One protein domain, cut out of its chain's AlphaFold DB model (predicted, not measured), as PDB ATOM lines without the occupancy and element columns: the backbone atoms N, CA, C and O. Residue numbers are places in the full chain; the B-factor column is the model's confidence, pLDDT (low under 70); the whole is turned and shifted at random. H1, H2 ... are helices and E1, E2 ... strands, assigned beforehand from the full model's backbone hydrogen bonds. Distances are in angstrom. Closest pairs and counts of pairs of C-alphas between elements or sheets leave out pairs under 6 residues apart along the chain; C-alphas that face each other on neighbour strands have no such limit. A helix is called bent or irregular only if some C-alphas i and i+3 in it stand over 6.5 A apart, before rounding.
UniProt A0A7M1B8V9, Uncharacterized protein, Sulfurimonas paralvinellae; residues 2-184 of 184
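Overview. This is residues 2 to 184 of the 184 residues of an uncharacterized protein of Sulfurimonas paralvinellae (UniProt A0A7M1B8V9). A long helical hairpin, H1 and H2, makes most of the length, and near its open end a second pair of crossing helices, H3 and H5, packs on it, with the later part of H3 and the short H4 reaching out to one side. A small two-stranded sheet, E1 and E2, sits at that open end, and the loop of residues 94 to 103 reaches out beyond it. The printed part has 183 residues, in the order H1 H2 E1 H3 H4 H5 E2, with an antiparallel sheet of order E1 - E2; the class is mostly helix. The whole is loose, with a radius of gyration of the C-alphas of 21.2 A and spans of 69 by 48 by 29 A.

Along the chain. Look first at the sheet: E1 is residues 87 to 91, 13.2 A long, and E2 is residues 179 to 183, 13.3 A long, ending at C-alpha 183 at (136.246, 113.321, 38.290). Find C-alpha 2 at (136.866, 101.568, 46.751); from there H1 runs 53.3 A to residue 38. H2, residues 46 to 81, spans 47.5 A and has a kink of 45 degrees near residue 64. H3, residues 110 to 142, spans 44.4 A with a kink of 38 degrees near residue 117; it is only just irregular, C-alphas 112 and 115 being 6.8 A apart. H4 is residues 148 to 151, 6.4 A long. H5 runs 30.2 A from residue 154 to residue 175, with a kink of 31 degrees near residue 167.

Arrangement. In the sheet, look for N 88 and O 182 at 2.9 A and N 180 and O 90 at 3.0 A, both within hydrogen-bond range. The closest C-alphas of H2 and E1 are those of Phe 80 and Leu 89, 4.8 A apart. The hairpin H1 and H2 touches closest at the C-alphas of Gly 24 and Leu 64, 4.7 A, opposite ways at a steep tilt of 36 degrees, only just past shallow. H1 touches H5 with residues 5 to 13 alone, closest at the C-alphas of Trp 9 and Tyr 166, 5.6 A. H2 touches H3 with residues 73 to 77 alone, closest at the C-alphas of Val 76 and Trp 117, 6.7 A. H3 and H5 touch at a steep tilt of 57 degrees, opposite ways, closest at the C-alphas of Val 128 and Phe 160, 5.7 A. H4 is close to H3 but not clearly touching, the C-alphas of Leu 136 and Leu 148 being 6.9 A apart. H1 and H3 are apart. Every O i to N i+4 pair is within hydrogen-bond range in H1, against 25 of 32 in H2, 27 of 29 in H3 and 16 of 18 in H5; H4 is too short for such a pair.

Size, cuts and confidence. The C-alphas farthest apart are those of Asp 45 and Asp 98, 71.5 A. The printed part has no cut, and the link from E1 to H3, 18 residues, is long. Look there for low confidence: residues 94 to 103, and also residue 146, are under 70.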
ATOM      1  N   GLN A   2     135.909 102.672  46.498       82.38
ATOM      2  CA  GLN A   2     136.866 101.568  46.751       82.38
ATOM      3  C   GLN A   2     137.719 101.189  45.525       82.38
ATOM      4  O   GLN A   2     138.937 101.126  45.632       82.38
ATOM      5  N   ARG A   3     137.101 101.060  44.340       86.38
ATOM      6  CA  ARG A   3     137.816 100.812  43.073       86.38
ATOM      7  C   ARG A   3     138.901 101.856  42.775       86.38
ATOM      8  O   ARG A   3     139.986 101.500  42.343       86.38
ATOM      9  N   PHE A   4     138.626 103.130  43.069       87.31
ATOM     10  CA  PHE A   4     139.603 104.208  42.915       87.31
ATOM     11  C   PHE A   4     140.817 104.000  43.825       87.31
ATOM     12  O   PHE A   4     141.940 104.031  43.338       87.31
ATOM     13  N   TYR A   5     140.605 103.747  45.122       88.38
ATOM     14  CA  TYR A   5     141.710 103.529  46.065       88.38
ATOM     15  C   TYR A   5     142.520 102.276  45.739       88.38
ATOM     16  O   TYR A   5     143.741 102.300  45.866       88.38
ATOM     17  N   PHE A   6     141.858 101.207  45.294       91.12
ATOM     18  CA  PHE A   6     142.531  99.980  44.887       91.12
ATOM     19  C   PHE A   6     143.403 100.192  43.644       91.12
ATOM     20  O   PHE A   6     144.586  99.864  43.678       91.12
ATOM     21  N   GLU A   7     142.867 100.799  42.580       90.88
ATOM     22  CA  GLU A   7     143.650 101.100  41.372       90.88
ATOM     23  C   GLU A   7     144.797 102.078  41.677       90.88
ATOM     24  O   GLU A   7     145.933 101.853  41.259       90.88
ATOM     25  N   LEU A   8     144.529 103.132  42.458       91.12
ATOM     26  CA  LEU A   8     145.538 104.091  42.915       91.12
ATOM     27  C   LEU A   8     146.691 103.380  43.632       91.12
ATOM     28  O   LEU A   8     147.856 103.597  43.299       91.12
ATOM     29  N   TRP A   9     146.358 102.524  44.598       94.25
ATOM     30  CA  TRP A   9     147.327 101.757  45.366       94.25
ATOM     31  C   TRP A   9     148.098 100.768  44.503       94.25
ATOM     32  O   TRP A   9     149.319 100.738  44.600       94.25
ATOM     33  N   PHE A  10     147.427 100.007  43.639       93.56
ATOM     34  CA  PHE A  10     148.072  99.002  42.798       93.56
ATOM     35  C   PHE A  10     149.124  99.636  41.881       93.56
ATOM     36  O   PHE A  10     150.287  99.226  41.876       93.56
ATOM     37  N   PHE A  11     148.754 100.702  41.161       92.62
ATOM     38  CA  PHE A  11     149.694 101.411  40.292       92.62
ATOM     39  C   PHE A  11     150.802 102.111  41.078       92.62
ATOM     40  O   PHE A  11     151.945 102.168  40.617       92.62
ATOM     41  N   TRP A  12     150.486 102.649  42.257       94.38
ATOM     42  CA  TRP A  12     151.487 103.223  43.146       94.38
ATOM     43  C   TRP A  12     152.489 102.167  43.629       94.38
ATOM     44  O   TRP A  12     153.693 102.385  43.504       94.38
ATOM     45  N   ALA A  13     152.014 101.023  44.120       94.62
ATOM     46  CA  ALA A  13     152.827  99.939  44.655       94.62
ATOM     47  C   ALA A  13     153.751  99.374  43.574       94.62
ATOM     48  O   ALA A  13     154.964  99.305  43.777       94.62
ATOM     49  N   LEU A  14     153.202  99.081  42.391       94.50
ATOM     50  CA  LEU A  14     153.978  98.634  41.236       94.50
ATOM     51  C   LEU A  14     155.075  99.646  40.882       94.50
ATOM     52  O   LEU A  14     156.233  99.282  40.682       94.50
ATOM     53  N   ARG A  15     154.733 100.938  40.854       93.25
ATOM     54  CA  ARG A  15     155.695 101.999  40.554       93.25
ATOM     55  C   ARG A  15     156.782 102.112  41.617       93.25
ATOM     56  O   ARG A  15     157.937 102.314  41.253       93.25
ATOM     57  N   VAL A  16     156.438 102.017  42.902       94.88
ATOM     58  CA  VAL A  16     157.418 102.048  43.997       94.88
ATOM     59  C   VAL A  16     158.363 100.860  43.881       94.88
ATOM     60  O   VAL A  16     159.568 101.076  43.914       94.88
ATOM     61  N   VAL A  17     157.848  99.650  43.644       95.38
ATOM     62  CA  VAL A  17     158.656  98.436  43.440       95.38
ATOM     63  C   VAL A  17     159.624  98.595  42.276       95.38
ATOM     64  O   VAL A  17     160.830  98.466  42.466       95.38
ATOM     65  N   LEU A  18     159.122  98.934  41.089       95.38
ATOM     66  CA  LEU A  18     159.962  99.061  39.898       95.38
ATOM     67  C   LEU A  18     160.998 100.182  40.048       95.38
ATOM     68  O   LEU A  18     162.162 100.001  39.704       95.38
ATOM     69  N   CYS A  19     160.594 101.332  40.594       95.12
ATOM     70  CA  CYS A  19     161.496 102.460  40.824       95.12
ATOM     71  C   CYS A  19     162.566 102.120  41.870       95.12
ATOM     72  O   CYS A  19     163.725 102.481  41.685       95.12
ATOM     73  N   ASN A  20     162.196 101.405  42.934       95.75
ATOM     74  CA  ASN A  20     163.120 100.978  43.977       95.75
ATOM     75  C   ASN A  20     164.156  99.980  43.438       95.75
ATOM     76  O   ASN A  20     165.353 100.199  43.598       95.75
ATOM     77  N   LEU A  21     163.708  98.937  42.729       95.69
ATOM     78  CA  LEU A  21     164.597  97.945  42.113       95.69
ATOM     79  C   LEU A  21     165.550  98.591  41.103       95.69
ATOM     80  O   LEU A  21     166.750  98.330  41.136       95.69
ATOM     81  N   PHE A  22     165.029  99.470  40.245       96.56
ATOM     82  CA  PHE A  22     165.836 100.171  39.252       96.56
ATOM     83  C   PHE A  22     166.891 101.074  39.903       96.56
ATOM     84  O   PHE A  22     168.071 100.976  39.578       96.56
ATOM     85  N   LEU A  23     166.489 101.934  40.843       95.88
ATOM     86  CA  LEU A  23     167.423 102.832  41.527       95.88
ATOM     87  C   LEU A  23     168.447 102.058  42.365       95.88
ATOM     88  O   LEU A  23     169.621 102.417  42.355       95.88
ATOM     89  N   GLY A  24     168.026 100.987  43.042       96.19
ATOM     90  CA  GLY A  24     168.918 100.108  43.792       96.19
ATOM     91  C   GLY A  24     169.962  99.448  42.893       96.19
ATOM     92  O   GLY A  24     171.144  99.460  43.227       96.19
ATOM     93  N   ALA A  25     169.551  98.949  41.722       96.12
ATOM     94  CA  ALA A  25     170.455  98.343  40.746       96.12
ATOM     95  C   ALA A  25     171.453  99.355  40.170       96.12
ATOM     96  O   ALA A  25     172.634  99.038  40.055       96.12
ATOM     97  N   VAL A  26     171.003 100.573  39.849       96.56
ATOM     98  CA  VAL A  26     171.874 101.648  39.345       96.56
ATOM     99  C   VAL A  26     172.896 102.080  40.396       96.56
ATOM    100  O   VAL A  26     174.069 102.241  40.083       96.56
ATOM    101  N   LEU A  27     172.482 102.262  41.651       95.62
ATOM    102  CA  LEU A  27     173.406 102.647  42.722       95.62
ATOM    103  C   LEU A  27     174.430 101.545  43.005       95.62
ATOM    104  O   LEU A  27     175.623 101.829  43.094       95.62
ATOM    105  N   ALA A  28     173.982 100.293  43.086       96.81
ATOM    106  CA  ALA A  28     174.867  99.160  43.308       96.81
ATOM    107  C   ALA A  28     175.863  98.980  42.161       96.81
ATOM    108  O   ALA A  28     177.051  98.815  42.417       96.81
ATOM    109  N   SER A  29     175.413  99.080  40.906       95.62
ATOM    110  CA  SER A  29     176.307  98.961  39.753       95.62
ATOM    111  C   SER A  29     177.343 100.081  39.715       95.62
ATOM    112  O   SER A  29     178.514  99.799  39.477       95.62
ATOM    113  N   LEU A  30     176.959 101.326  40.020       96.44
ATOM    114  CA  LEU A  30     177.899 102.445  40.113       96.44
ATOM    115  C   LEU A  30     178.980 102.188  41.167       96.44
ATOM    116  O   LEU A  30     180.160 102.384  40.880       96.44
ATOM    117  N   ILE A  31     178.602 101.716  42.357       95.12
ATOM    118  CA  ILE A  31     179.560 101.409  43.429       95.12
ATOM    119  C   ILE A  31     180.487 100.260  43.012       95.12
ATOM    120  O   ILE A  31     181.706 100.383  43.139       95.12
ATOM    121  N   THR A  32     179.935  99.175  42.462       95.19
ATOM    122  CA  THR A  32     180.716  98.025  41.984       95.19
ATOM    123  C   THR A  32     181.717  98.424  40.904       95.19
ATOM    124  O   THR A  32     182.889  98.059  40.988       95.19
ATOM    125  N   VAL A  33     181.290  99.219  39.921       94.81
ATOM    126  CA  VAL A  33     182.160  99.703  38.840       94.81
ATOM    127  C   VAL A  33     183.241 100.637  39.381       94.81
ATOM    128  O   VAL A  33     184.401 100.501  39.003       94.81
ATOM    129  N   MET A  34     182.909 101.549  40.299       96.06
ATOM    130  CA  MET A  34     183.913 102.422  40.918       96.06
ATOM    131  C   MET A  34     184.973 101.627  41.683       96.06
ATOM    132  O   MET A  34     186.156 101.956  41.602       96.06
ATOM    133  N   LEU A  35     184.573 100.584  42.413       94.62
ATOM    134  CA  LEU A  35     185.505  99.726  43.145       94.62
ATOM    135  C   LEU A  35     186.385  98.905  42.197       94.62
ATOM    136  O   LEU A  35     187.591  98.826  42.408       94.62
ATOM    137  N   TYR A  36     185.816  98.393  41.108       94.81
ATOM    138  CA  TYR A  36     186.572  97.707  40.060       94.81
ATOM    139  C   TYR A  36     187.620  98.611  39.392       94.81
ATOM    140  O   TYR A  36     188.771  98.209  39.218       94.81
ATOM    141  N   ILE A  37     187.252  99.858  39.073       95.75
ATOM    142  CA  ILE A  37     188.180 100.850  38.509       95.75
ATOM    143  C   ILE A  37     189.298 101.169  39.506       95.75
ATOM    144  O   ILE A  37     190.465 101.212  39.122       95.75
ATOM    145  N   LYS A  38     188.968 101.345  40.792       94.56
ATOM    146  CA  LYS A  38     189.967 101.585  41.848       94.56
ATOM    147  C   LYS A  38     190.953 100.430  42.019       94.56
ATOM    148  O   LYS A  38     192.087 100.678  42.413       94.56
ATOM    149  N   GLN A  39     190.545  99.206  41.695       92.00
ATOM    150  CA  GLN A  39     191.402  98.021  41.734       92.00
ATOM    151  C   GLN A  39     192.354  97.919  40.523       92.00
ATOM    152  O   GLN A  39     193.144  96.984  40.445       92.00
ATOM    153  N   GLY A  40     192.294  98.862  39.575       92.88
ATOM    154  CA  GLY A  40     193.190  98.896  38.418       92.88
ATOM    155  C   GLY A  40     192.696  98.112  37.203       92.88
ATOM    156  O   GLY A  40     193.491  97.847  36.309       92.88
ATOM    157  N   VAL A  41     191.399  97.774  37.144       92.06
ATOM    158  CA  VAL A  41     190.765  97.121  35.979       92.06
ATOM    159  C   VAL A  41     191.505  95.828  35.560       92.06
ATOM    160  O   VAL A  41     191.978  95.722  34.426       92.06
ATOM    161  N   PRO A  42     191.651  94.840  36.467       92.06
ATOM    162  CA  PRO A  42     192.278  93.560  36.129       92.06
ATOM    163  C   PRO A  42     191.475  92.801  35.060       92.06
ATOM    164  O   PRO A  42     190.288  93.057  34.870       92.06
ATOM    165  N   ALA A  43     192.095  91.848  34.357       92.69
ATOM    166  CA  ALA A  43     191.402  91.049  33.344       92.69
ATOM    167  C   ALA A  43     190.194  90.298  33.940       92.69
ATOM    168  O   ALA A  43     190.228  89.845  35.078       92.69
ATOM    169  N   LEU A  44     189.103  90.174  33.179       90.12
ATOM    170  CA  LEU A  44     187.848  89.579  33.659       90.12
ATOM    171  C   LEU A  44     187.895  88.044  33.665       90.12
ATOM    172  O   LEU A  44     187.190  87.379  32.894       90.12
ATOM    173  N   ASP A  45     188.681  87.506  34.585       93.88
ATOM    174  CA  ASP A  45     188.737  86.083  34.906       93.88
ATOM    175  C   ASP A  45     187.468  85.623  35.652       93.88
ATOM    176  O   ASP A  45     186.739  86.444  36.226       93.88
ATOM    177  N   PRO A  46     187.142  84.314  35.639       94.31
ATOM    178  CA  PRO A  46     185.944  83.788  36.304       94.31
ATOM    179  C   PRO A  46     185.884  84.125  37.801       94.31
ATOM    180  O   PRO A  46     184.804  84.415  38.323       94.31
ATOM    181  N   GLU A  47     187.031  84.162  38.479       93.69
ATOM    182  CA  GLU A  47     187.130  84.566  39.886       93.69
ATOM    183  C   GLU A  47     186.717  86.031  40.080       93.69
ATOM    184  O   GLU A  47     185.869  86.340  40.919       93.69
ATOM    185  N   ILE A  48     187.225  86.935  39.237       92.75
ATOM    186  CA  ILE A  48     186.919  88.370  39.302       92.75
ATOM    187  C   ILE A  48     185.444  88.629  38.976       92.75
ATOM    188  O   ILE A  48     184.797  89.435  39.646       92.75
ATOM    189  N   LYS A  49     184.868  87.919  37.999       93.38
ATOM    190  CA  LYS A  49     183.425  88.003  37.701       93.38
ATOM    191  C   LYS A  49     182.569  87.602  38.902       93.38
ATOM    192  O   LYS A  49     181.569  88.259  39.182       93.38
ATOM    193  N   THR A  50     182.976  86.554  39.615       95.38
ATOM    194  CA  THR A  50     182.273  86.069  40.810       95.38
ATOM    195  C   THR A  50     182.369  87.089  41.942       95.38
ATOM    196  O   THR A  50     181.345  87.476  42.503       95.38
ATOM    197  N   ALA A  51     183.564  87.632  42.188       93.69
ATOM    198  CA  ALA A  51     183.773  88.681  43.184       93.69
ATOM    199  C   ALA A  51     182.959  89.954  42.879       93.69
ATOM    200  O   ALA A  51     182.322  90.520  43.770       93.69
ATOM    201  N   LEU A  52     182.915  90.396  41.617       94.56
ATOM    202  CA  LEU A  52     182.102  91.548  41.203       94.56
ATOM    203  C   LEU A  52     180.605  91.305  41.414       94.56
ATOM    204  O   LEU A  52     179.883  92.227  41.801       94.56
ATOM    205  N   TRP A  53     180.139  90.078  41.178       95.19
ATOM    206  CA  TRP A  53     178.745  89.704  41.397       95.19
ATOM    207  C   TRP A  53     178.366  89.697  42.882       95.19
ATOM    208  O   TRP A  53     177.320  90.235  43.253       95.19
ATOM    209  N   GLU A  54     179.223  89.155  43.747       95.44
ATOM    210  CA  GLU A  54     179.022  89.197  45.201       95.44
ATOM    211  C   GLU A  54     179.004  90.631  45.727       95.44
ATOM    212  O   GLU A  54     178.117  91.012  46.497       95.44
ATOM    213  N   LEU A  55     179.931  91.454  45.238       95.00
ATOM    214  CA  LEU A  55     180.028  92.856  45.607       95.00
ATOM    215  C   LEU A  55     178.793  93.642  45.143       95.00
ATOM    216  O   LEU A  55     178.215  94.399  45.924       95.00
ATOM    217  N   PHE A  56     178.322  93.407  43.915       96.19
ATOM    218  CA  PHE A  56     177.050  93.952  43.436       96.19
ATOM    219  C   PHE A  56     175.880  93.534  44.329       96.19
ATOM    220  O   PHE A  56     175.106  94.391  44.749       96.19
ATOM    221  N   ARG A  57     175.754  92.243  44.660       95.88
ATOM    222  CA  ARG A  57     174.659  91.732  45.496       95.88
ATOM    223  C   ARG A  57     174.655  92.382  46.878       95.88
ATOM    224  O   ARG A  57     173.592  92.781  47.355       95.88
ATOM    225  N   PHE A  58     175.822  92.512  47.500       94.56
ATOM    226  CA  PHE A  58     175.974  93.180  48.790       94.56
ATOM    227  C   PHE A  58     175.505  94.641  48.728       94.56
ATOM    228  O   PHE A  58     174.607  95.048  49.474       94.56
ATOM    229  N   TRP A  59     176.040  95.420  47.782       95.69
ATOM    230  CA  TRP A  59     175.671  96.829  47.628       95.69
ATOM    231  C   TRP A  59     174.231  97.025  47.168       95.69
ATOM    232  O   TRP A  59     173.624  98.038  47.512       95.69
ATOM    233  N   PHE A  60     173.660  96.068  46.441       94.38
ATOM    234  CA  PHE A  60     172.265  96.089  46.019       94.38
ATOM    235  C   PHE A  60     171.316  96.086  47.215       94.38
ATOM    236  O   PHE A  60     170.467  96.973  47.307       94.38
ATOM    237  N   PHE A  61     171.499  95.183  48.184       91.62
ATOM    238  CA  PHE A  61     170.648  95.152  49.381       91.62
ATOM    239  C   PHE A  61     170.742  96.430  50.217       91.62
ATOM    240  O   PHE A  61     169.725  96.926  50.703       91.62
ATOM    241  N   ILE A  62     171.937  97.005  50.342       91.75
ATOM    242  CA  ILE A  62     172.120  98.283  51.040       91.75
ATOM    243  C   ILE A  62     171.429  99.410  50.262       91.75
ATOM    244  O   ILE A  62     170.636 100.169  50.827       91.75
ATOM    245  N   SER A  63     171.668  99.476  48.952       94.25
ATOM    246  CA  SER A  63     171.139 100.519  48.069       94.25
ATOM    247  C   SER A  63     169.614 100.504  47.978       94.25
ATOM    248  O   SER A  63     169.021 101.571  47.822       94.25
ATOM    249  N   LEU A  64     168.963  99.345  48.137       93.06
ATOM    250  CA  LEU A  64     167.499  99.237  48.170       93.06
ATOM    251  C   LEU A  64     166.855 100.080  49.282       93.06
ATOM    252  O   LEU A  64     165.755 100.593  49.094       93.06
ATOM    253  N   ASN A  65     167.523 100.279  50.420       91.25
ATOM    254  CA  ASN A  65     166.973 101.098  51.507       91.25
ATOM    255  C   ASN A  65     166.935 102.585  51.130       91.25
ATOM    256  O   ASN A  65     165.930 103.272  51.333       91.25
ATOM    257  N   LEU A  66     168.018 103.084  50.528       91.38
ATOM    258  CA  LEU A  66     168.089 104.465  50.057       91.38
ATOM    259  C   LEU A  66     167.168 104.686  48.850       91.38
ATOM    260  O   LEU A  66     166.438 105.678  48.781       91.38
ATOM    261  N   ALA A  67     167.172 103.736  47.915       95.06
ATOM    262  CA  ALA A  67     166.316 103.746  46.740       95.06
ATOM    263  C   ALA A  67     164.830 103.764  47.120       95.06
ATOM    264  O   ALA A  67     164.059 104.476  46.473       95.06
ATOM    265  N   LEU A  68     164.434 103.094  48.206       93.81
ATOM    266  CA  LEU A  68     163.059 103.094  48.693       93.81
ATOM    267  C   LEU A  68     162.596 104.491  49.113       93.81
ATOM    268  O   LEU A  68     161.515 104.923  48.712       93.81
ATOM    269  N   LEU A  69     163.416 105.238  49.857       92.69
ATOM    270  CA  LEU A  69     163.090 106.615  50.254       92.69
ATOM    271  C   LEU A  69     162.881 107.517  49.031       92.69
ATOM    272  O   LEU A  69     161.894 108.259  48.946       92.69
ATOM    273  N   VAL A  70     163.774 107.409  48.046       93.00
ATOM    274  CA  VAL A  70     163.679 108.164  46.790       93.00
ATOM    275  C   VAL A  70     162.449 107.733  45.985       93.00
ATOM    276  O   VAL A  70     161.726 108.584  45.454       93.00
ATOM    277  N   ALA A  71     162.167 106.432  45.914       94.31
ATOM    278  CA  ALA A  71     161.010 105.882  45.221       94.31
ATOM    279  C   ALA A  71     159.698 106.378  45.846       94.31
ATOM    280  O   ALA A  71     158.833 106.876  45.118       94.31
ATOM    281  N   LEU A  72     159.577 106.347  47.178       93.75
ATOM    282  CA  LEU A  72     158.423 106.873  47.911       93.75
ATOM    283  C   LEU A  72     158.231 108.370  47.646       93.75
ATOM    284  O   LEU A  72     157.117 108.797  47.339       93.75
ATOM    285  N   PHE A  73     159.297 109.172  47.669       91.62
ATOM    286  CA  PHE A  73     159.205 110.597  47.339       91.62
ATOM    287  C   PHE A  73     158.728 110.844  45.903       91.62
ATOM    288  O   PHE A  73     157.771 111.592  45.671       91.62
ATOM    289  N   ARG A  74     159.340 110.176  44.919       90.75
ATOM    290  CA  ARG A  74     158.960 110.327  43.503       90.75
ATOM    291  C   ARG A  74     157.544 109.818  43.226       90.75
ATOM    292  O   ARG A  74     156.888 110.352  42.330       90.75
ATOM    293  N   SER A  75     157.067 108.836  43.991       90.38
ATOM    294  CA  SER A  75     155.725 108.265  43.850       90.38
ATOM    295  C   SER A  75     154.610 109.271  44.160       90.38
ATOM    296  O   SER A  75     153.576 109.253  43.496       90.38
ATOM    297  N   VAL A  76     154.832 110.227  45.071       87.56
ATOM    298  CA  VAL A  76     153.816 111.237  45.425       87.56
ATOM    299  C   VAL A  76     153.479 112.143  44.249       87.56
ATOM    300  O   VAL A  76     152.316 112.462  44.033       87.56
ATOM    301  N   LYS A  77     154.449 112.480  43.397       87.62
ATOM    302  CA  LYS A  77     154.166 113.237  42.168       87.62
ATOM    303  C   LYS A  77     153.232 112.483  41.218       87.62
ATOM    304  O   LYS A  77     152.459 113.115  40.501       87.62
ATOM    305  N   TYR A  78     153.319 111.156  41.189       84.81
ATOM    306  CA  TYR A  78     152.473 110.325  40.338       84.81
ATOM    307  C   TYR A  78     151.016 110.341  40.810       84.81
ATOM    308  O   TYR A  78     150.133 110.543  39.984       84.81
ATOM    309  N   LEU A  79     150.795 110.260  42.126       86.44
ATOM    310  CA  LEU A  79     149.467 110.283  42.753       86.44
ATOM    311  C   LEU A  79     148.611 111.497  42.333       86.44
ATOM    312  O   LEU A  79     147.402 111.361  42.182       86.44
ATOM    313  N   PHE A  80     149.219 112.673  42.132       84.38
ATOM    314  CA  PHE A  80     148.497 113.916  41.799       84.38
ATOM    315  C   PHE A  80     148.408 114.240  40.300       84.38
ATOM    316  O   PHE A  80     147.590 115.065  39.907       84.38
ATOM    317  N   ASN A  81     149.258 113.641  39.462       84.81
ATOM    318  CA  ASN A  81     149.383 114.027  38.047       84.81
ATOM    319  C   ASN A  81     148.825 112.980  37.071       84.81
ATOM    320  O   ASN A  81     148.948 113.155  35.859       84.81
ATOM    321  N   ARG A  82     148.267 111.871  37.564       83.50
ATOM    322  CA  ARG A  82     147.708 110.804  36.728       83.50
ATOM    323  C   ARG A  82     146.285 110.456  37.168       83.50
ATOM    324  O   ARG A  82     146.013 110.433  38.368       83.50
ATOM    325  N   PRO A  83     145.380 110.200  36.209       83.19
ATOM    326  CA  PRO A  83     144.049 109.708  36.512       83.19
ATOM    327  C   PRO A  83     144.075 108.228  36.889       83.19
ATOM    328  O   PRO A  83     144.817 107.435  36.310       83.19
ATOM    329  N   HIS A  84     143.223 107.866  37.842       83.56
ATOM    330  CA  HIS A  84     142.998 106.505  38.320       83.56
ATOM    331  C   HIS A  84     141.488 106.264  38.383       83.56
ATOM    332  O   HIS A  84     140.768 107.095  38.934       83.56
ATOM    333  N   ALA A  85     140.979 105.177  37.798       81.44
ATOM    334  CA  ALA A  85     139.543 104.872  37.742       81.44
ATOM    335  C   ALA A  85     138.621 106.040  37.291       81.44
ATOM    336  O   ALA A  85     137.480 106.127  37.745       81.44
ATOM    337  N   GLY A  86     139.104 106.969  36.451       80.00
ATOM    338  CA  GLY A  86     138.354 108.168  36.031       80.00
ATOM    339  C   GLY A  86     138.341 109.330  37.038       80.00
ATOM    340  O   GLY A  86     137.543 110.253  36.898       80.00
ATOM    341  N   TYR A  87     139.210 109.309  38.052       83.75
ATOM    342  CA  TYR A  87     139.368 110.376  39.043       83.75
ATOM    343  C   TYR A  87     140.840 110.783  39.211       83.75
ATOM    344  O   TYR A  87     141.746 109.973  39.023       83.75
ATOM    345  N   VAL A  88     141.090 112.028  39.620       84.94
ATOM    346  CA  VAL A  88     142.432 112.571  39.910       84.94
ATOM    347  C   VAL A  88     142.457 113.200  41.299       84.94
ATOM    348  O   VAL A  88     141.509 113.875  41.715       84.94
ATOM    349  N   LEU A  89     143.572 113.015  42.011       83.25
ATOM    350  CA  LEU A  89     143.872 113.778  43.220       83.25
ATOM    351  C   LEU A  89     144.341 115.178  42.832       83.25
ATOM    352  O   LEU A  89     145.373 115.343  42.187       83.25
ATOM    353  N   ARG A  90     143.607 116.202  43.262       83.94
ATOM    354  CA  ARG A  90     143.966 117.605  43.040       83.94
ATOM    355  C   ARG A  90     144.340 118.284  44.351       83.94
ATOM    356  O   ARG A  90     143.653 118.124  45.365       83.94
ATOM    357  N   LEU A  91     145.406 119.082  44.308       82.06
ATOM    358  CA  LEU A  91     145.808 119.963  45.402       82.06
ATOM    359  C   LEU A  91     145.150 121.337  45.214       82.06
ATOM    360  O   LEU A  91     145.272 121.946  44.148       82.06
ATOM    361  N   LYS A  92     144.455 121.832  46.238       75.81
ATOM    362  CA  LYS A  92     143.917 123.199  46.249       75.81
ATOM    363  C   LYS A  92     145.049 124.221  46.367       75.81
ATOM    364  O   LYS A  92     145.984 124.009  47.141       75.81
ATOM    365  N   LYS A  93     144.939 125.346  45.652       70.44
ATOM    366  CA  LYS A  93     145.772 126.527  45.927       70.44
ATOM    367  C   LYS A  93     145.438 127.069  47.322       70.44
ATOM    368  O   LYS A  93     144.272 127.076  47.715       70.44
ATOM    369  N   CYS A  94     146.450 127.505  48.072       59.09
ATOM    370  CA  CYS A  94     146.218 128.328  49.257       59.09
ATOM    371  C   CYS A  94     145.556 129.630  48.794       59.09
ATOM    372  O   CYS A  94     146.099 130.291  47.911       59.09
ATOM    373  N   ALA A  95     144.392 129.966  49.354       52.03
ATOM    374  CA  ALA A  95     143.790 131.277  49.157       52.03
ATOM    375  C   ALA A  95     144.774 132.334  49.678       52.03
ATOM    376  O   ALA A  95     145.187 132.263  50.836       52.03
ATOM    377  N   LYS A  96     145.188 133.266  48.819       48.16
ATOM    378  CA  LYS A  96     145.556 134.599  49.297       48.16
ATOM    379  C   LYS A  96     144.239 135.321  49.582       48.16
ATOM    380  O   LYS A  96     143.262 135.054  48.888       48.16
ATOM    381  N   GLU A  97     144.213 136.153  50.618       46.66
ATOM    382  CA  GLU A  97     142.996 136.769  51.178       46.66
ATOM    383  C   GLU A  97     142.140 137.539  50.151       46.66
ATOM    384  O   GLU A  97     140.945 137.695  50.377       46.66
ATOM    385  N   ASP A  98     142.692 137.877  48.980       46.25
ATOM    386  CA  ASP A  98     142.022 138.668  47.940       46.25
ATOM    387  C   ASP A  98     141.445 137.872  46.747       46.25
ATOM    388  O   ASP A  98     140.875 138.471  45.836       46.25
ATOM    389  N   GLU A  99     141.539 136.535  46.709       44.72
ATOM    390  CA  GLU A  99     140.929 135.734  45.630       44.72
ATOM    391  C   GLU A  99     140.128 134.534  46.167       44.72
ATOM    392  O   GLU A  99     140.688 133.667  46.852       44.72
ATOM    393  N   PRO A 100     138.832 134.388  45.811       44.81
ATOM    394  CA  PRO A 100     138.044 133.221  46.181       44.81
ATOM    395  C   PRO A 100     138.582 132.006  45.417       44.81
ATOM    396  O   PRO A 100     138.243 131.733  44.264       44.81
ATOM    397  N   SER A 101     139.472 131.265  46.072       46.94
ATOM    398  CA  SER A 101     140.226 130.149  45.514       46.94
ATOM    399  C   SER A 101     139.316 129.016  45.010       46.94
ATOM    400  O   SER A 101     138.963 128.098  45.757       46.94
ATOM    401  N   ARG A 102     138.979 129.038  43.716       51.50
ATOM    402  CA  ARG A 102     138.465 127.882  42.947       51.50
ATOM    403  C   ARG A 102     139.542 127.221  42.070       51.50
ATOM    404  O   ARG A 102     139.230 126.364  41.253       51.50
ATOM    405  N   GLY A 103     140.812 127.600  42.229       62.56
ATOM    406  CA  GLY A 103     141.919 127.071  41.430       62.56
ATOM    407  C   GLY A 103     142.573 125.824  42.032       62.56
ATOM    408  O   GLY A 103     143.052 125.846  43.170       62.56
ATOM    409  N   TYR A 104     142.657 124.749  41.250       74.75
ATOM    410  CA  TYR A 104     143.545 123.613  41.519       74.75
ATOM    411  C   TYR A 104     144.947 123.888  40.952       74.75
ATOM    412  O   TYR A 104     145.097 124.663  40.007       74.75
ATOM    413  N   ILE A 105     145.987 123.288  41.537       74.31
ATOM    414  CA  ILE A 105     147.341 123.325  40.959       74.31
ATOM    415  C   ILE A 105     147.457 122.208  39.918       74.31
ATOM    416  O   ILE A 105     147.298 121.038  40.267       74.31
ATOM    417  N   ASP A 106     147.752 122.571  38.667       72.12
ATOM    418  CA  ASP A 106     147.974 121.639  37.558       72.12
ATOM    419  C   ASP A 106     149.047 122.182  36.593       72.12
ATOM    420  O   ASP A 106     148.888 123.313  36.130       72.12
ATOM    421  N   PRO A 107     150.134 121.445  36.284       75.50
ATOM    422  CA  PRO A 107     150.588 120.202  36.915       75.50
ATOM    423  C   PRO A 107     151.218 120.434  38.298       75.50
ATOM    424  O   PRO A 107     151.808 121.479  38.586       75.50
ATOM    425  N   VAL A 108     151.152 119.431  39.176       79.88
ATOM    426  CA  VAL A 108     151.748 119.522  40.516       79.88
ATOM    427  C   VAL A 108     153.255 119.233  40.454       79.88
ATOM    428  O   VAL A 108     153.690 118.100  40.218       79.88
ATOM    429  N   GLY A 109     154.064 120.273  40.683       80.44
ATOM    430  CA  GLY A 109     155.527 120.197  40.785       80.44
ATOM    431  C   GLY A 109     156.043 119.711  42.151       80.44
ATOM    432  O   GLY A 109     155.319 119.718  43.144       80.44
ATOM    433  N   TYR A 110     157.328 119.330  42.223       80.25
ATOM    434  CA  TYR A 110     157.945 118.778  43.442       80.25
ATOM    435  C   TYR A 110     157.967 119.753  44.630       80.25
ATOM    436  O   TYR A 110     157.741 119.321  45.757       80.25
ATOM    437  N   GLY A 111     158.166 121.057  44.399       79.62
ATOM    438  CA  GLY A 111     158.220 122.059  45.476       79.62
ATOM    439  C   GLY A 111     156.932 122.132  46.305       79.62
ATOM    440  O   GLY A 111     156.976 122.171  47.533       79.62
ATOM    441  N   ASN A 112     155.777 122.024  45.643       78.38
ATOM    442  CA  ASN A 112     154.464 122.033  46.298       78.38
ATOM    443  C   ASN A 112     154.160 120.719  47.037       78.38
ATOM    444  O   ASN A 112     153.339 120.692  47.954       78.38
ATOM    445  N   LEU A 113     154.839 119.631  46.663       83.56
ATOM    446  CA  LEU A 113     154.623 118.304  47.232       83.56
ATOM    447  C   LEU A 113     155.401 118.072  48.518       83.56
ATOM    448  O   LEU A 113     154.990 117.215  49.286       83.56
ATOM    449  N   VAL A 114     156.467 118.823  48.807       85.19
ATOM    450  CA  VAL A 114     157.319 118.565  49.983       85.19
ATOM    451  C   VAL A 114     156.513 118.573  51.286       85.19
ATOM    452  O   VAL A 114     156.665 117.673  52.110       85.19
ATOM    453  N   LYS A 115     155.616 119.551  51.476       84.56
ATOM    454  CA  LYS A 115     154.775 119.636  52.687       84.56
ATOM    455  C   LYS A 115     153.786 118.470  52.786       84.56
ATOM    456  O   LYS A 115     153.589 117.929  53.872       84.56
ATOM    457  N   VAL A 116     153.171 118.089  51.666       86.31
ATOM    458  CA  VAL A 116     152.214 116.971  51.599       86.31
ATOM    459  C   VAL A 116     152.931 115.647  51.831       86.31
ATOM    460  O   VAL A 116     152.493 114.853  52.655       86.31
ATOM    461  N   TRP A 117     154.073 115.457  51.170       88.88
ATOM    462  CA  TRP A 117     154.929 114.290  51.297       88.88
ATOM    463  C   TRP A 117     155.381 114.087  52.738       88.88
ATOM    464  O   TRP A 117     155.214 112.988  53.239       88.88
ATOM    465  N   ARG A 118     155.858 115.123  53.447       90.06
ATOM    466  CA  ARG A 118     156.267 114.977  54.859       90.06
ATOM    467  C   ARG A 118     155.126 114.477  55.743       90.06
ATOM    468  O   ARG A 118     155.325 113.568  56.540       90.06
ATOM    469  N   LYS A 119     153.928 115.053  55.588       90.06
ATOM    470  CA  LYS A 119     152.745 114.645  56.364       90.06
ATOM    471  C   LYS A 119     152.310 113.220  56.028       90.06
ATOM    472  O   LYS A 119     152.024 112.442  56.931       90.06
ATOM    473  N   TRP A 120     152.278 112.881  54.741       91.31
ATOM    474  CA  TRP A 120     151.936 111.540  54.271       91.31
ATOM    475  C   TRP A 120     152.971 110.493  54.702       91.31
ATOM    476  O   TRP A 120     152.599 109.423  55.164       91.31
ATOM    477  N   PHE A 121     154.260 110.812  54.616       92.31
ATOM    478  CA  PHE A 121     155.346 109.926  55.017       92.31
ATOM    479  C   PHE A 121     155.334 109.674  56.528       92.31
ATOM    480  O   PHE A 121     155.451 108.532  56.956       92.31
ATOM    481  N   MET A 122     155.089 110.712  57.336       93.56
ATOM    482  CA  MET A 122     154.889 110.550  58.779       93.56
ATOM    483  C   MET A 122     153.689 109.643  59.075       93.56
ATOM    484  O   MET A 122     153.806 108.725  59.878       93.56
ATOM    485  N   LEU A 123     152.557 109.845  58.394       93.62
ATOM    486  CA  LEU A 123     151.391 108.966  58.518       93.62
ATOM    487  C   LEU A 123     151.721 107.512  58.147       93.62
ATOM    488  O   LEU A 123     151.298 106.594  58.844       93.62
ATOM    489  N   LEU A 124     152.486 107.298  57.074       94.12
ATOM    490  CA  LEU A 124     152.909 105.970  56.642       94.12
ATOM    491  C   LEU A 124     153.768 105.281  57.710       94.12
ATOM    492  O   LEU A 124     153.520 104.119  58.010       94.12
ATOM    493  N   ILE A 125     154.714 106.000  58.325       94.38
ATOM    494  CA  ILE A 125     155.532 105.480  59.433       94.38
ATOM    495  C   ILE A 125     154.649 105.043  60.603       94.38
ATOM    496  O   ILE A 125     154.833 103.944  61.116       94.38
ATOM    497  N   TRP A 126     153.669 105.861  60.998       95.81
ATOM    498  CA  TRP A 126     152.740 105.505  62.075       95.81
ATOM    499  C   TRP A 126     151.950 104.232  61.758       95.81
ATOM    500  O   TRP A 126     151.867 103.347  62.603       95.81
ATOM    501  N   ILE A 127     151.426 104.107  60.534       95.31
ATOM    502  CA  ILE A 127     150.678 102.916  60.102       95.31
ATOM    503  C   ILE A 127     151.576 101.673  60.097       95.31
ATOM    504  O   ILE A 127     151.176 100.628  60.604       95.31
ATOM    505  N   VAL A 128     152.795 101.782  59.562       95.62
ATOM    506  CA  VAL A 128     153.765 100.675  59.553       95.62
ATOM    507  C   VAL A 128     154.147 100.280  60.980       95.62
ATOM    508  O   VAL A 128     154.167  99.093  61.290       95.62
ATOM    509  N   GLY A 129     154.367 101.250  61.872       93.75
ATOM    510  CA  GLY A 129     154.608 100.996  63.292       93.75
ATOM    511  C   GLY A 129     153.443 100.259  63.956       93.75
ATOM    512  O   GLY A 129     153.661  99.291  64.681       93.75
ATOM    513  N   SER A 130     152.199 100.638  63.648       94.75
ATOM    514  CA  SER A 130     151.018  99.902  64.117       94.75
ATOM    515  C   SER A 130     150.972  98.468  63.583       94.75
ATOM    516  O   SER A 130     150.658  97.557  64.346       94.75
ATOM    517  N   PHE A 131     151.321  98.236  62.314       94.31
ATOM    518  CA  PHE A 131     151.421  96.879  61.766       94.31
ATOM    519  C   PHE A 131     152.500  96.046  62.447       94.31
ATOM    520  O   PHE A 131     152.260  94.873  62.712       94.31
ATOM    521  N   MET A 132     153.645  96.639  62.786       91.56
ATOM    522  CA  MET A 132     154.688  95.934  63.532       91.56
ATOM    523  C   MET A 132     154.200  95.501  64.917       91.56
ATOM    524  O   MET A 132     154.386  94.347  65.289       91.56
ATOM    525  N   VAL A 133     153.526  96.388  65.655       91.12
ATOM    526  CA  VAL A 133     152.954  96.052  66.971       91.12
ATOM    527  C   VAL A 133     151.899  94.951  66.852       91.12
ATOM    528  O   VAL A 133     151.936  93.980  67.602       91.12
ATOM    529  N   LEU A 134     150.984  95.061  65.886       91.38
ATOM    530  CA  LEU A 134     149.964  94.036  65.651       91.38
ATOM    531  C   LEU A 134     150.578  92.690  65.265       91.38
ATOM    532  O   LEU A 134     150.123  91.654  65.744       91.38
ATOM    533  N   ALA A 135     151.616  92.702  64.432       89.06
ATOM    534  CA  ALA A 135     152.300  91.486  64.030       89.06
ATOM    535  C   ALA A 135     153.016  90.824  65.212       89.06
ATOM    536  O   ALA A 135     152.938  89.610  65.329       89.06
ATOM    537  N   LEU A 136     153.614  91.597  66.126       87.31
ATOM    538  CA  LEU A 136     154.211  91.059  67.354       87.31
ATOM    539  C   LEU A 136     153.189  90.378  68.259       87.31
ATOM    540  O   LEU A 136     153.435  89.281  68.758       87.31
ATOM    541  N   ILE A 137     152.032  91.016  68.451       88.31
ATOM    542  CA  ILE A 137     150.934  90.430  69.224       88.31
ATOM    543  C   ILE A 137     150.473  89.130  68.557       88.31
ATOM    544  O   ILE A 137     150.295  88.119  69.229       88.31
ATOM    545  N   ALA A 138     150.323  89.131  67.231       86.94
ATOM    546  CA  ALA A 138     149.930  87.940  66.490       86.94
ATOM    547  C   ALA A 138     150.979  86.821  66.591       86.94
ATOM    548  O   ALA A 138     150.612  85.673  66.831       86.94
ATOM    549  N   THR A 139     152.273  87.124  66.464       86.69
ATOM    550  CA  THR A 139     153.318  86.101  66.593       86.69
ATOM    551  C   THR A 139     153.381  85.528  68.000       86.69
ATOM    552  O   THR A 139     153.482  84.314  68.136       86.69
ATOM    553  N   TYR A 140     153.211  86.357  69.032       83.12
ATOM    554  CA  TYR A 140     153.147  85.887  70.417       83.12
ATOM    555  C   TYR A 140     151.961  84.935  70.668       83.12
ATOM    556  O   TYR A 140     152.073  84.002  71.454       83.12
ATOM    557  N   LEU A 141     150.822  85.155  70.000       86.75
ATOM    558  CA  LEU A 141     149.612  84.345  70.194       86.75
ATOM    559  C   LEU A 141     149.566  83.070  69.342       86.75
ATOM    560  O   LEU A 141     148.962  82.086  69.765       86.75
ATOM    561  N   PHE A 142     150.139  83.087  68.135       86.62
ATOM    562  CA  PHE A 142     149.917  82.038  67.129       86.62
ATOM    563  C   PHE A 142     151.174  81.269  66.715       86.62
ATOM    564  O   PHE A 142     151.058  80.293  65.972       86.62
ATOM    565  N   THR A 143     152.367  81.684  67.143       81.19
ATOM    566  CA  THR A 143     153.626  81.053  66.716       81.19
ATOM    567  C   THR A 143     154.573  80.811  67.890       81.19
ATOM    568  O   THR A 143     154.519  81.549  68.865       81.19
ATOM    569  N   PRO A 144     155.474  79.817  67.796       78.62
ATOM    570  CA  PRO A 144     156.465  79.544  68.837       78.62
ATOM    571  C   PRO A 144     157.685  80.483  68.787       78.62
ATOM    572  O   PRO A 144     158.672  80.221  69.464       78.62
ATOM    573  N   TYR A 145     157.674  81.529  67.953       78.31
ATOM    574  CA  TYR A 145     158.790  82.471  67.872       78.31
ATOM    575  C   TYR A 145     158.855  83.324  69.140       78.31
ATOM    576  O   TYR A 145     157.872  83.977  69.497       78.31
ATOM    577  N   GLU A 146     160.018  83.348  69.789       69.06
ATOM    578  CA  GLU A 146     160.209  84.090  71.039       69.06
ATOM    579  C   GLU A 146     160.649  85.539  70.798       69.06
ATOM    580  O   GLU A 146     160.332  86.418  71.604       69.06
ATOM    581  N   ALA A 147     161.330  85.825  69.679       72.81
ATOM    582  CA  ALA A 147     161.852  87.155  69.386       72.81
ATOM    583  C   ALA A 147     161.354  87.746  68.055       72.81
ATOM    584  O   ALA A 147     161.080  87.063  67.069       72.81
ATOM    585  N   LEU A 148     161.307  89.086  68.009       70.38
ATOM    586  CA  LEU A 148     160.956  89.869  66.816       70.38
ATOM    587  C   LEU A 148     161.870  89.537  65.630       70.38
ATOM    588  O   LEU A 148     161.402  89.409  64.503       70.38
ATOM    589  N   PHE A 149     163.170  89.394  65.885       74.88
ATOM    590  CA  PHE A 149     164.183  89.196  64.847       74.88
ATOM    591  C   PHE A 149     164.213  87.781  64.260       74.88
ATOM    592  O   PHE A 149     164.879  87.582  63.247       74.88
ATOM    593  N   ASP A 150     163.471  86.830  64.832       80.00
ATOM    594  CA  ASP A 150     163.451  85.448  64.336       80.00
ATOM    595  C   ASP A 150     162.723  85.339  62.994       80.00
ATOM    596  O   ASP A 150     163.091  84.550  62.125       80.00
ATOM    597  N   TRP A 151     161.693  86.164  62.803       82.44
ATOM    598  CA  TRP A 151     160.855  86.148  61.604       82.44
ATOM    599  C   TRP A 151     160.853  87.492  60.861       82.44
ATOM    600  O   TRP A 151     160.551  87.537  59.663       82.44
ATOM    601  N   PHE A 152     161.185  88.600  61.535       86.06
ATOM    602  CA  PHE A 152     161.186  89.923  60.919       86.06
ATOM    603  C   PHE A 152     162.377  90.095  59.974       86.06
ATOM    604  O   PHE A 152     163.539  90.034  60.368       86.06
ATOM    605  N   ASN A 153     162.081  90.388  58.709       87.81
ATOM    606  CA  ASN A 153     163.087  90.671  57.695       87.81
ATOM    607  C   ASN A 153     162.711  91.909  56.865       87.81
ATOM    608  O   ASN A 153     161.607  92.455  56.958       87.81
ATOM    609  N   ILE A 154     163.636  92.346  56.011       85.19
ATOM    610  CA  ILE A 154     163.429  93.512  55.142       85.19
ATOM    611  C   ILE A 154     162.217  93.355  54.211       85.19
ATOM    612  O   ILE A 154     161.543  94.340  53.914       85.19
ATOM    613  N   TYR A 155     161.895  92.132  53.784       87.94
ATOM    614  CA  TYR A 155     160.756  91.858  52.908       87.94
ATOM    615  C   TYR A 155     159.419  92.027  53.636       87.94
ATOM    616  O   TYR A 155     158.479  92.571  53.057       87.94
ATOM    617  N   VAL A 156     159.345  91.637  54.911       90.69
ATOM    618  CA  VAL A 156     158.180  91.871  55.779       90.69
ATOM    619  C   VAL A 156     157.951  93.369  55.950       90.69
ATOM    620  O   VAL A 156     156.842  93.851  55.713       90.69
ATOM    621  N   LEU A 157     159.003  94.124  56.288       91.12
ATOM    622  CA  LEU A 157     158.915  95.581  56.400       91.12
ATOM    623  C   LEU A 157     158.439  96.210  55.086       91.12
ATOM    624  O   LEU A 157     157.565  97.078  55.082       91.12
ATOM    625  N   TYR A 158     158.977  95.743  53.961       92.31
ATOM    626  CA  TYR A 158     158.568  96.192  52.639       92.31
ATOM    627  C   TYR A 158     157.083  95.903  52.367       92.31
ATOM    628  O   TYR A 158     156.356  96.776  51.886       92.31
ATOM    629  N   GLY A 159     156.604  94.718  52.748       93.81
ATOM    630  CA  GLY A 159     155.189  94.349  52.702       93.81
ATOM    631  C   GLY A 159     154.311  95.278  53.544       93.81
ATOM    632  O   GLY A 159     153.295  95.772  53.049       93.81
ATOM    633  N   PHE A 160     154.728  95.599  54.772       95.19
ATOM    634  CA  PHE A 160     154.021  96.554  55.632       95.19
ATOM    635  C   PHE A 160     153.979  97.960  55.039       95.19
ATOM    636  O   PHE A 160     152.944  98.616  55.132       95.19
ATOM    637  N   ILE A 161     155.049  98.417  54.387       95.31
ATOM    638  CA  ILE A 161     155.068  99.712  53.692       95.31
ATOM    639  C   ILE A 161     154.046  99.727  52.549       95.31
ATOM    640  O   ILE A 161     153.282 100.686  52.418       95.31
ATOM    641  N   LEU A 162     153.991  98.665  51.740       95.00
ATOM    642  CA  LEU A 162     153.028  98.570  50.639       95.00
ATOM    643  C   LEU A 162     151.585  98.497  51.149       95.00
ATOM    644  O   LEU A 162     150.732  99.246  50.664       95.00
ATOM    645  N   ALA A 163     151.309  97.653  52.143       94.69
ATOM    646  CA  ALA A 163     149.987  97.549  52.760       94.69
ATOM    647  C   ALA A 163     149.578  98.867  53.442       94.69
ATOM    648  O   ALA A 163     148.453  99.344  53.283       94.69
ATOM    649  N   GLY A 164     150.517  99.507  54.143       94.19
ATOM    650  CA  GLY A 164     150.301 100.771  54.840       94.19
ATOM    651  C   GLY A 164     150.029 101.912  53.868       94.19
ATOM    652  O   GLY A 164     149.233 102.802  54.166       94.19
ATOM    653  N   GLY A 165     150.601 101.838  52.664       92.75
ATOM    654  CA  GLY A 165     150.309 102.735  51.552       92.75
ATOM    655  C   GLY A 165     148.816 102.807  51.232       92.75
ATOM    656  O   GLY A 165     148.274 103.909  51.142       92.75
ATOM    657  N   TYR A 166     148.128 101.663  51.156       92.81
ATOM    658  CA  TYR A 166     146.686 101.613  50.880       92.81
ATOM    659  C   TYR A 166     145.878 102.408  51.916       92.81
ATOM    660  O   TYR A 166     145.113 103.310  51.563       92.81
ATOM    661  N   LEU A 167     146.112 102.137  53.205       92.69
ATOM    662  CA  LEU A 167     145.450 102.852  54.298       92.69
ATOM    663  C   LEU A 167     145.824 104.337  54.305       92.69
ATOM    664  O   LEU A 167     144.956 105.198  54.466       92.69
ATOM    665  N   SER A 168     147.097 104.657  54.066       92.06
ATOM    666  CA  SER A 168     147.586 106.037  54.059       92.06
ATOM    667  C   SER A 168     146.863 106.904  53.024       92.06
ATOM    668  O   SER A 168     146.566 108.067  53.307       92.06
ATOM    669  N   PHE A 169     146.512 106.353  51.856       89.75
ATOM    670  CA  PHE A 169     145.787 107.093  50.823       89.75
ATOM    671  C   PHE A 169     144.351 107.398  51.222       89.75
ATOM    672  O   PHE A 169     143.892 108.513  50.979       89.75
ATOM    673  N   ILE A 170     143.679 106.461  51.891       88.56
ATOM    674  CA  ILE A 170     142.324 106.659  52.421       88.56
ATOM    675  C   ILE A 170     142.326 107.766  53.485       88.56
ATOM    676  O   ILE A 170     141.495 108.676  53.456       88.56
ATOM    677  N   PHE A 171     143.288 107.737  54.408       87.75
ATOM    678  CA  PHE A 171     143.416 108.772  55.436       87.75
ATOM    679  C   PHE A 171     143.790 110.136  54.847       87.75
ATOM    680  O   PHE A 171     143.247 111.162  55.267       87.75
ATOM    681  N   MET A 172     144.681 110.161  53.854       85.31
ATOM    682  CA  MET A 172     145.120 111.389  53.195       85.31
ATOM    683  C   MET A 172     143.954 112.119  52.515       85.31
ATOM    684  O   MET A 172     143.818 113.332  52.685       85.31
ATOM    685  N   THR A 173     143.094 111.408  51.786       81.19
ATOM    686  CA  THR A 173     141.924 111.999  51.114       81.19
ATOM    687  C   THR A 173     140.788 112.326  52.082       81.19
ATOM    688  O   THR A 173     140.088 113.315  51.876       81.19
ATOM    689  N   GLY A 174     140.611 111.536  53.146       78.94
ATOM    690  CA  GLY A 174     139.549 111.740  54.132       78.94
ATOM    691  C   GLY A 174     139.810 112.887  55.113       78.94
ATOM    692  O   GLY A 174     138.878 113.584  55.509       78.94
ATOM    693  N   ARG A 175     141.069 113.111  55.519       78.19
ATOM    694  CA  ARG A 175     141.420 114.096  56.565       78.19
ATOM    695  C   ARG A 175     142.030 115.391  56.024       78.19
ATOM    696  O   ARG A 175     141.969 116.417  56.703       78.19
ATOM    697  N   CYS A 176     142.627 115.390  54.830       76.19
ATOM    698  CA  CYS A 176     143.309 116.577  54.312       76.19
ATOM    699  C   CYS A 176     142.359 117.496  53.523       76.19
ATOM    700  O   CYS A 176     142.053 117.241  52.363       76.19
ATOM    701  N   LYS A 177     141.966 118.637  54.109       72.31
ATOM    702  CA  LYS A 177     141.071 119.635  53.470       72.31
ATOM    703  C   LYS A 177     141.585 120.198  52.128       72.31
ATOM    704  O   LYS A 177     140.787 120.686  51.316       72.31
ATOM    705  N   ASN A 178     142.901 120.136  51.913       75.12
ATOM    706  CA  ASN A 178     143.590 120.670  50.734       75.12
ATOM    707  C   ASN A 178     143.656 119.680  49.566       75.12
ATOM    708  O   ASN A 178     144.019 120.085  48.463       75.12
ATOM    709  N   ILE A 179     143.308 118.412  49.789       81.69
ATOM    710  CA  ILE A 179     143.300 117.374  48.761       81.69
ATOM    711  C   ILE A 179     141.843 117.048  48.451       81.69
ATOM    712  O   ILE A 179     141.040 116.829  49.356       81.69
ATOM    713  N   ARG A 180     141.478 117.039  47.170       81.56
ATOM    714  CA  ARG A 180     140.167 116.551  46.734       81.56
ATOM    715  C   ARG A 180     140.308 115.587  45.571       81.56
ATOM    716  O   ARG A 180     141.189 115.739  44.732       81.56
ATOM    717  N   ILE A 181     139.401 114.621  45.544       81.12
ATOM    718  CA  ILE A 181     139.197 113.728  44.411       81.12
ATOM    719  C   ILE A 181     138.254 114.450  43.451       81.12
ATOM    720  O   ILE A 181     137.166 114.868  43.855       81.12
ATOM    721  N   VAL A 182     138.687 114.635  42.210       82.38
ATOM    722  CA  VAL A 182     137.902 115.275  41.147       82.38
ATOM    723  C   VAL A 182     137.722 114.259  40.024       82.38
ATOM    724  O   VAL A 182     138.660 113.524  39.713       82.38
ATOM    725  N   LYS A 183     136.516 114.171  39.456       79.69
ATOM    726  CA  LYS A 183     136.246 113.321  38.290       79.69
ATOM    727  C   LYS A 183     136.969 113.906  37.070       79.69
ATOM    728  O   LYS A 183     136.985 115.127  36.925       79.69
ATOM    729  N   CYS A 184     137.613 113.049  36.282       73.69
ATOM    730  CA  CYS A 184     138.242 113.437  35.016       73.69
ATOM    731  C   CYS A 184     137.195 113.690  33.940       73.69
ATOM    732  O   CYS A 184     136.143 113.008  33.986       73.69
TER     733      CYS A 184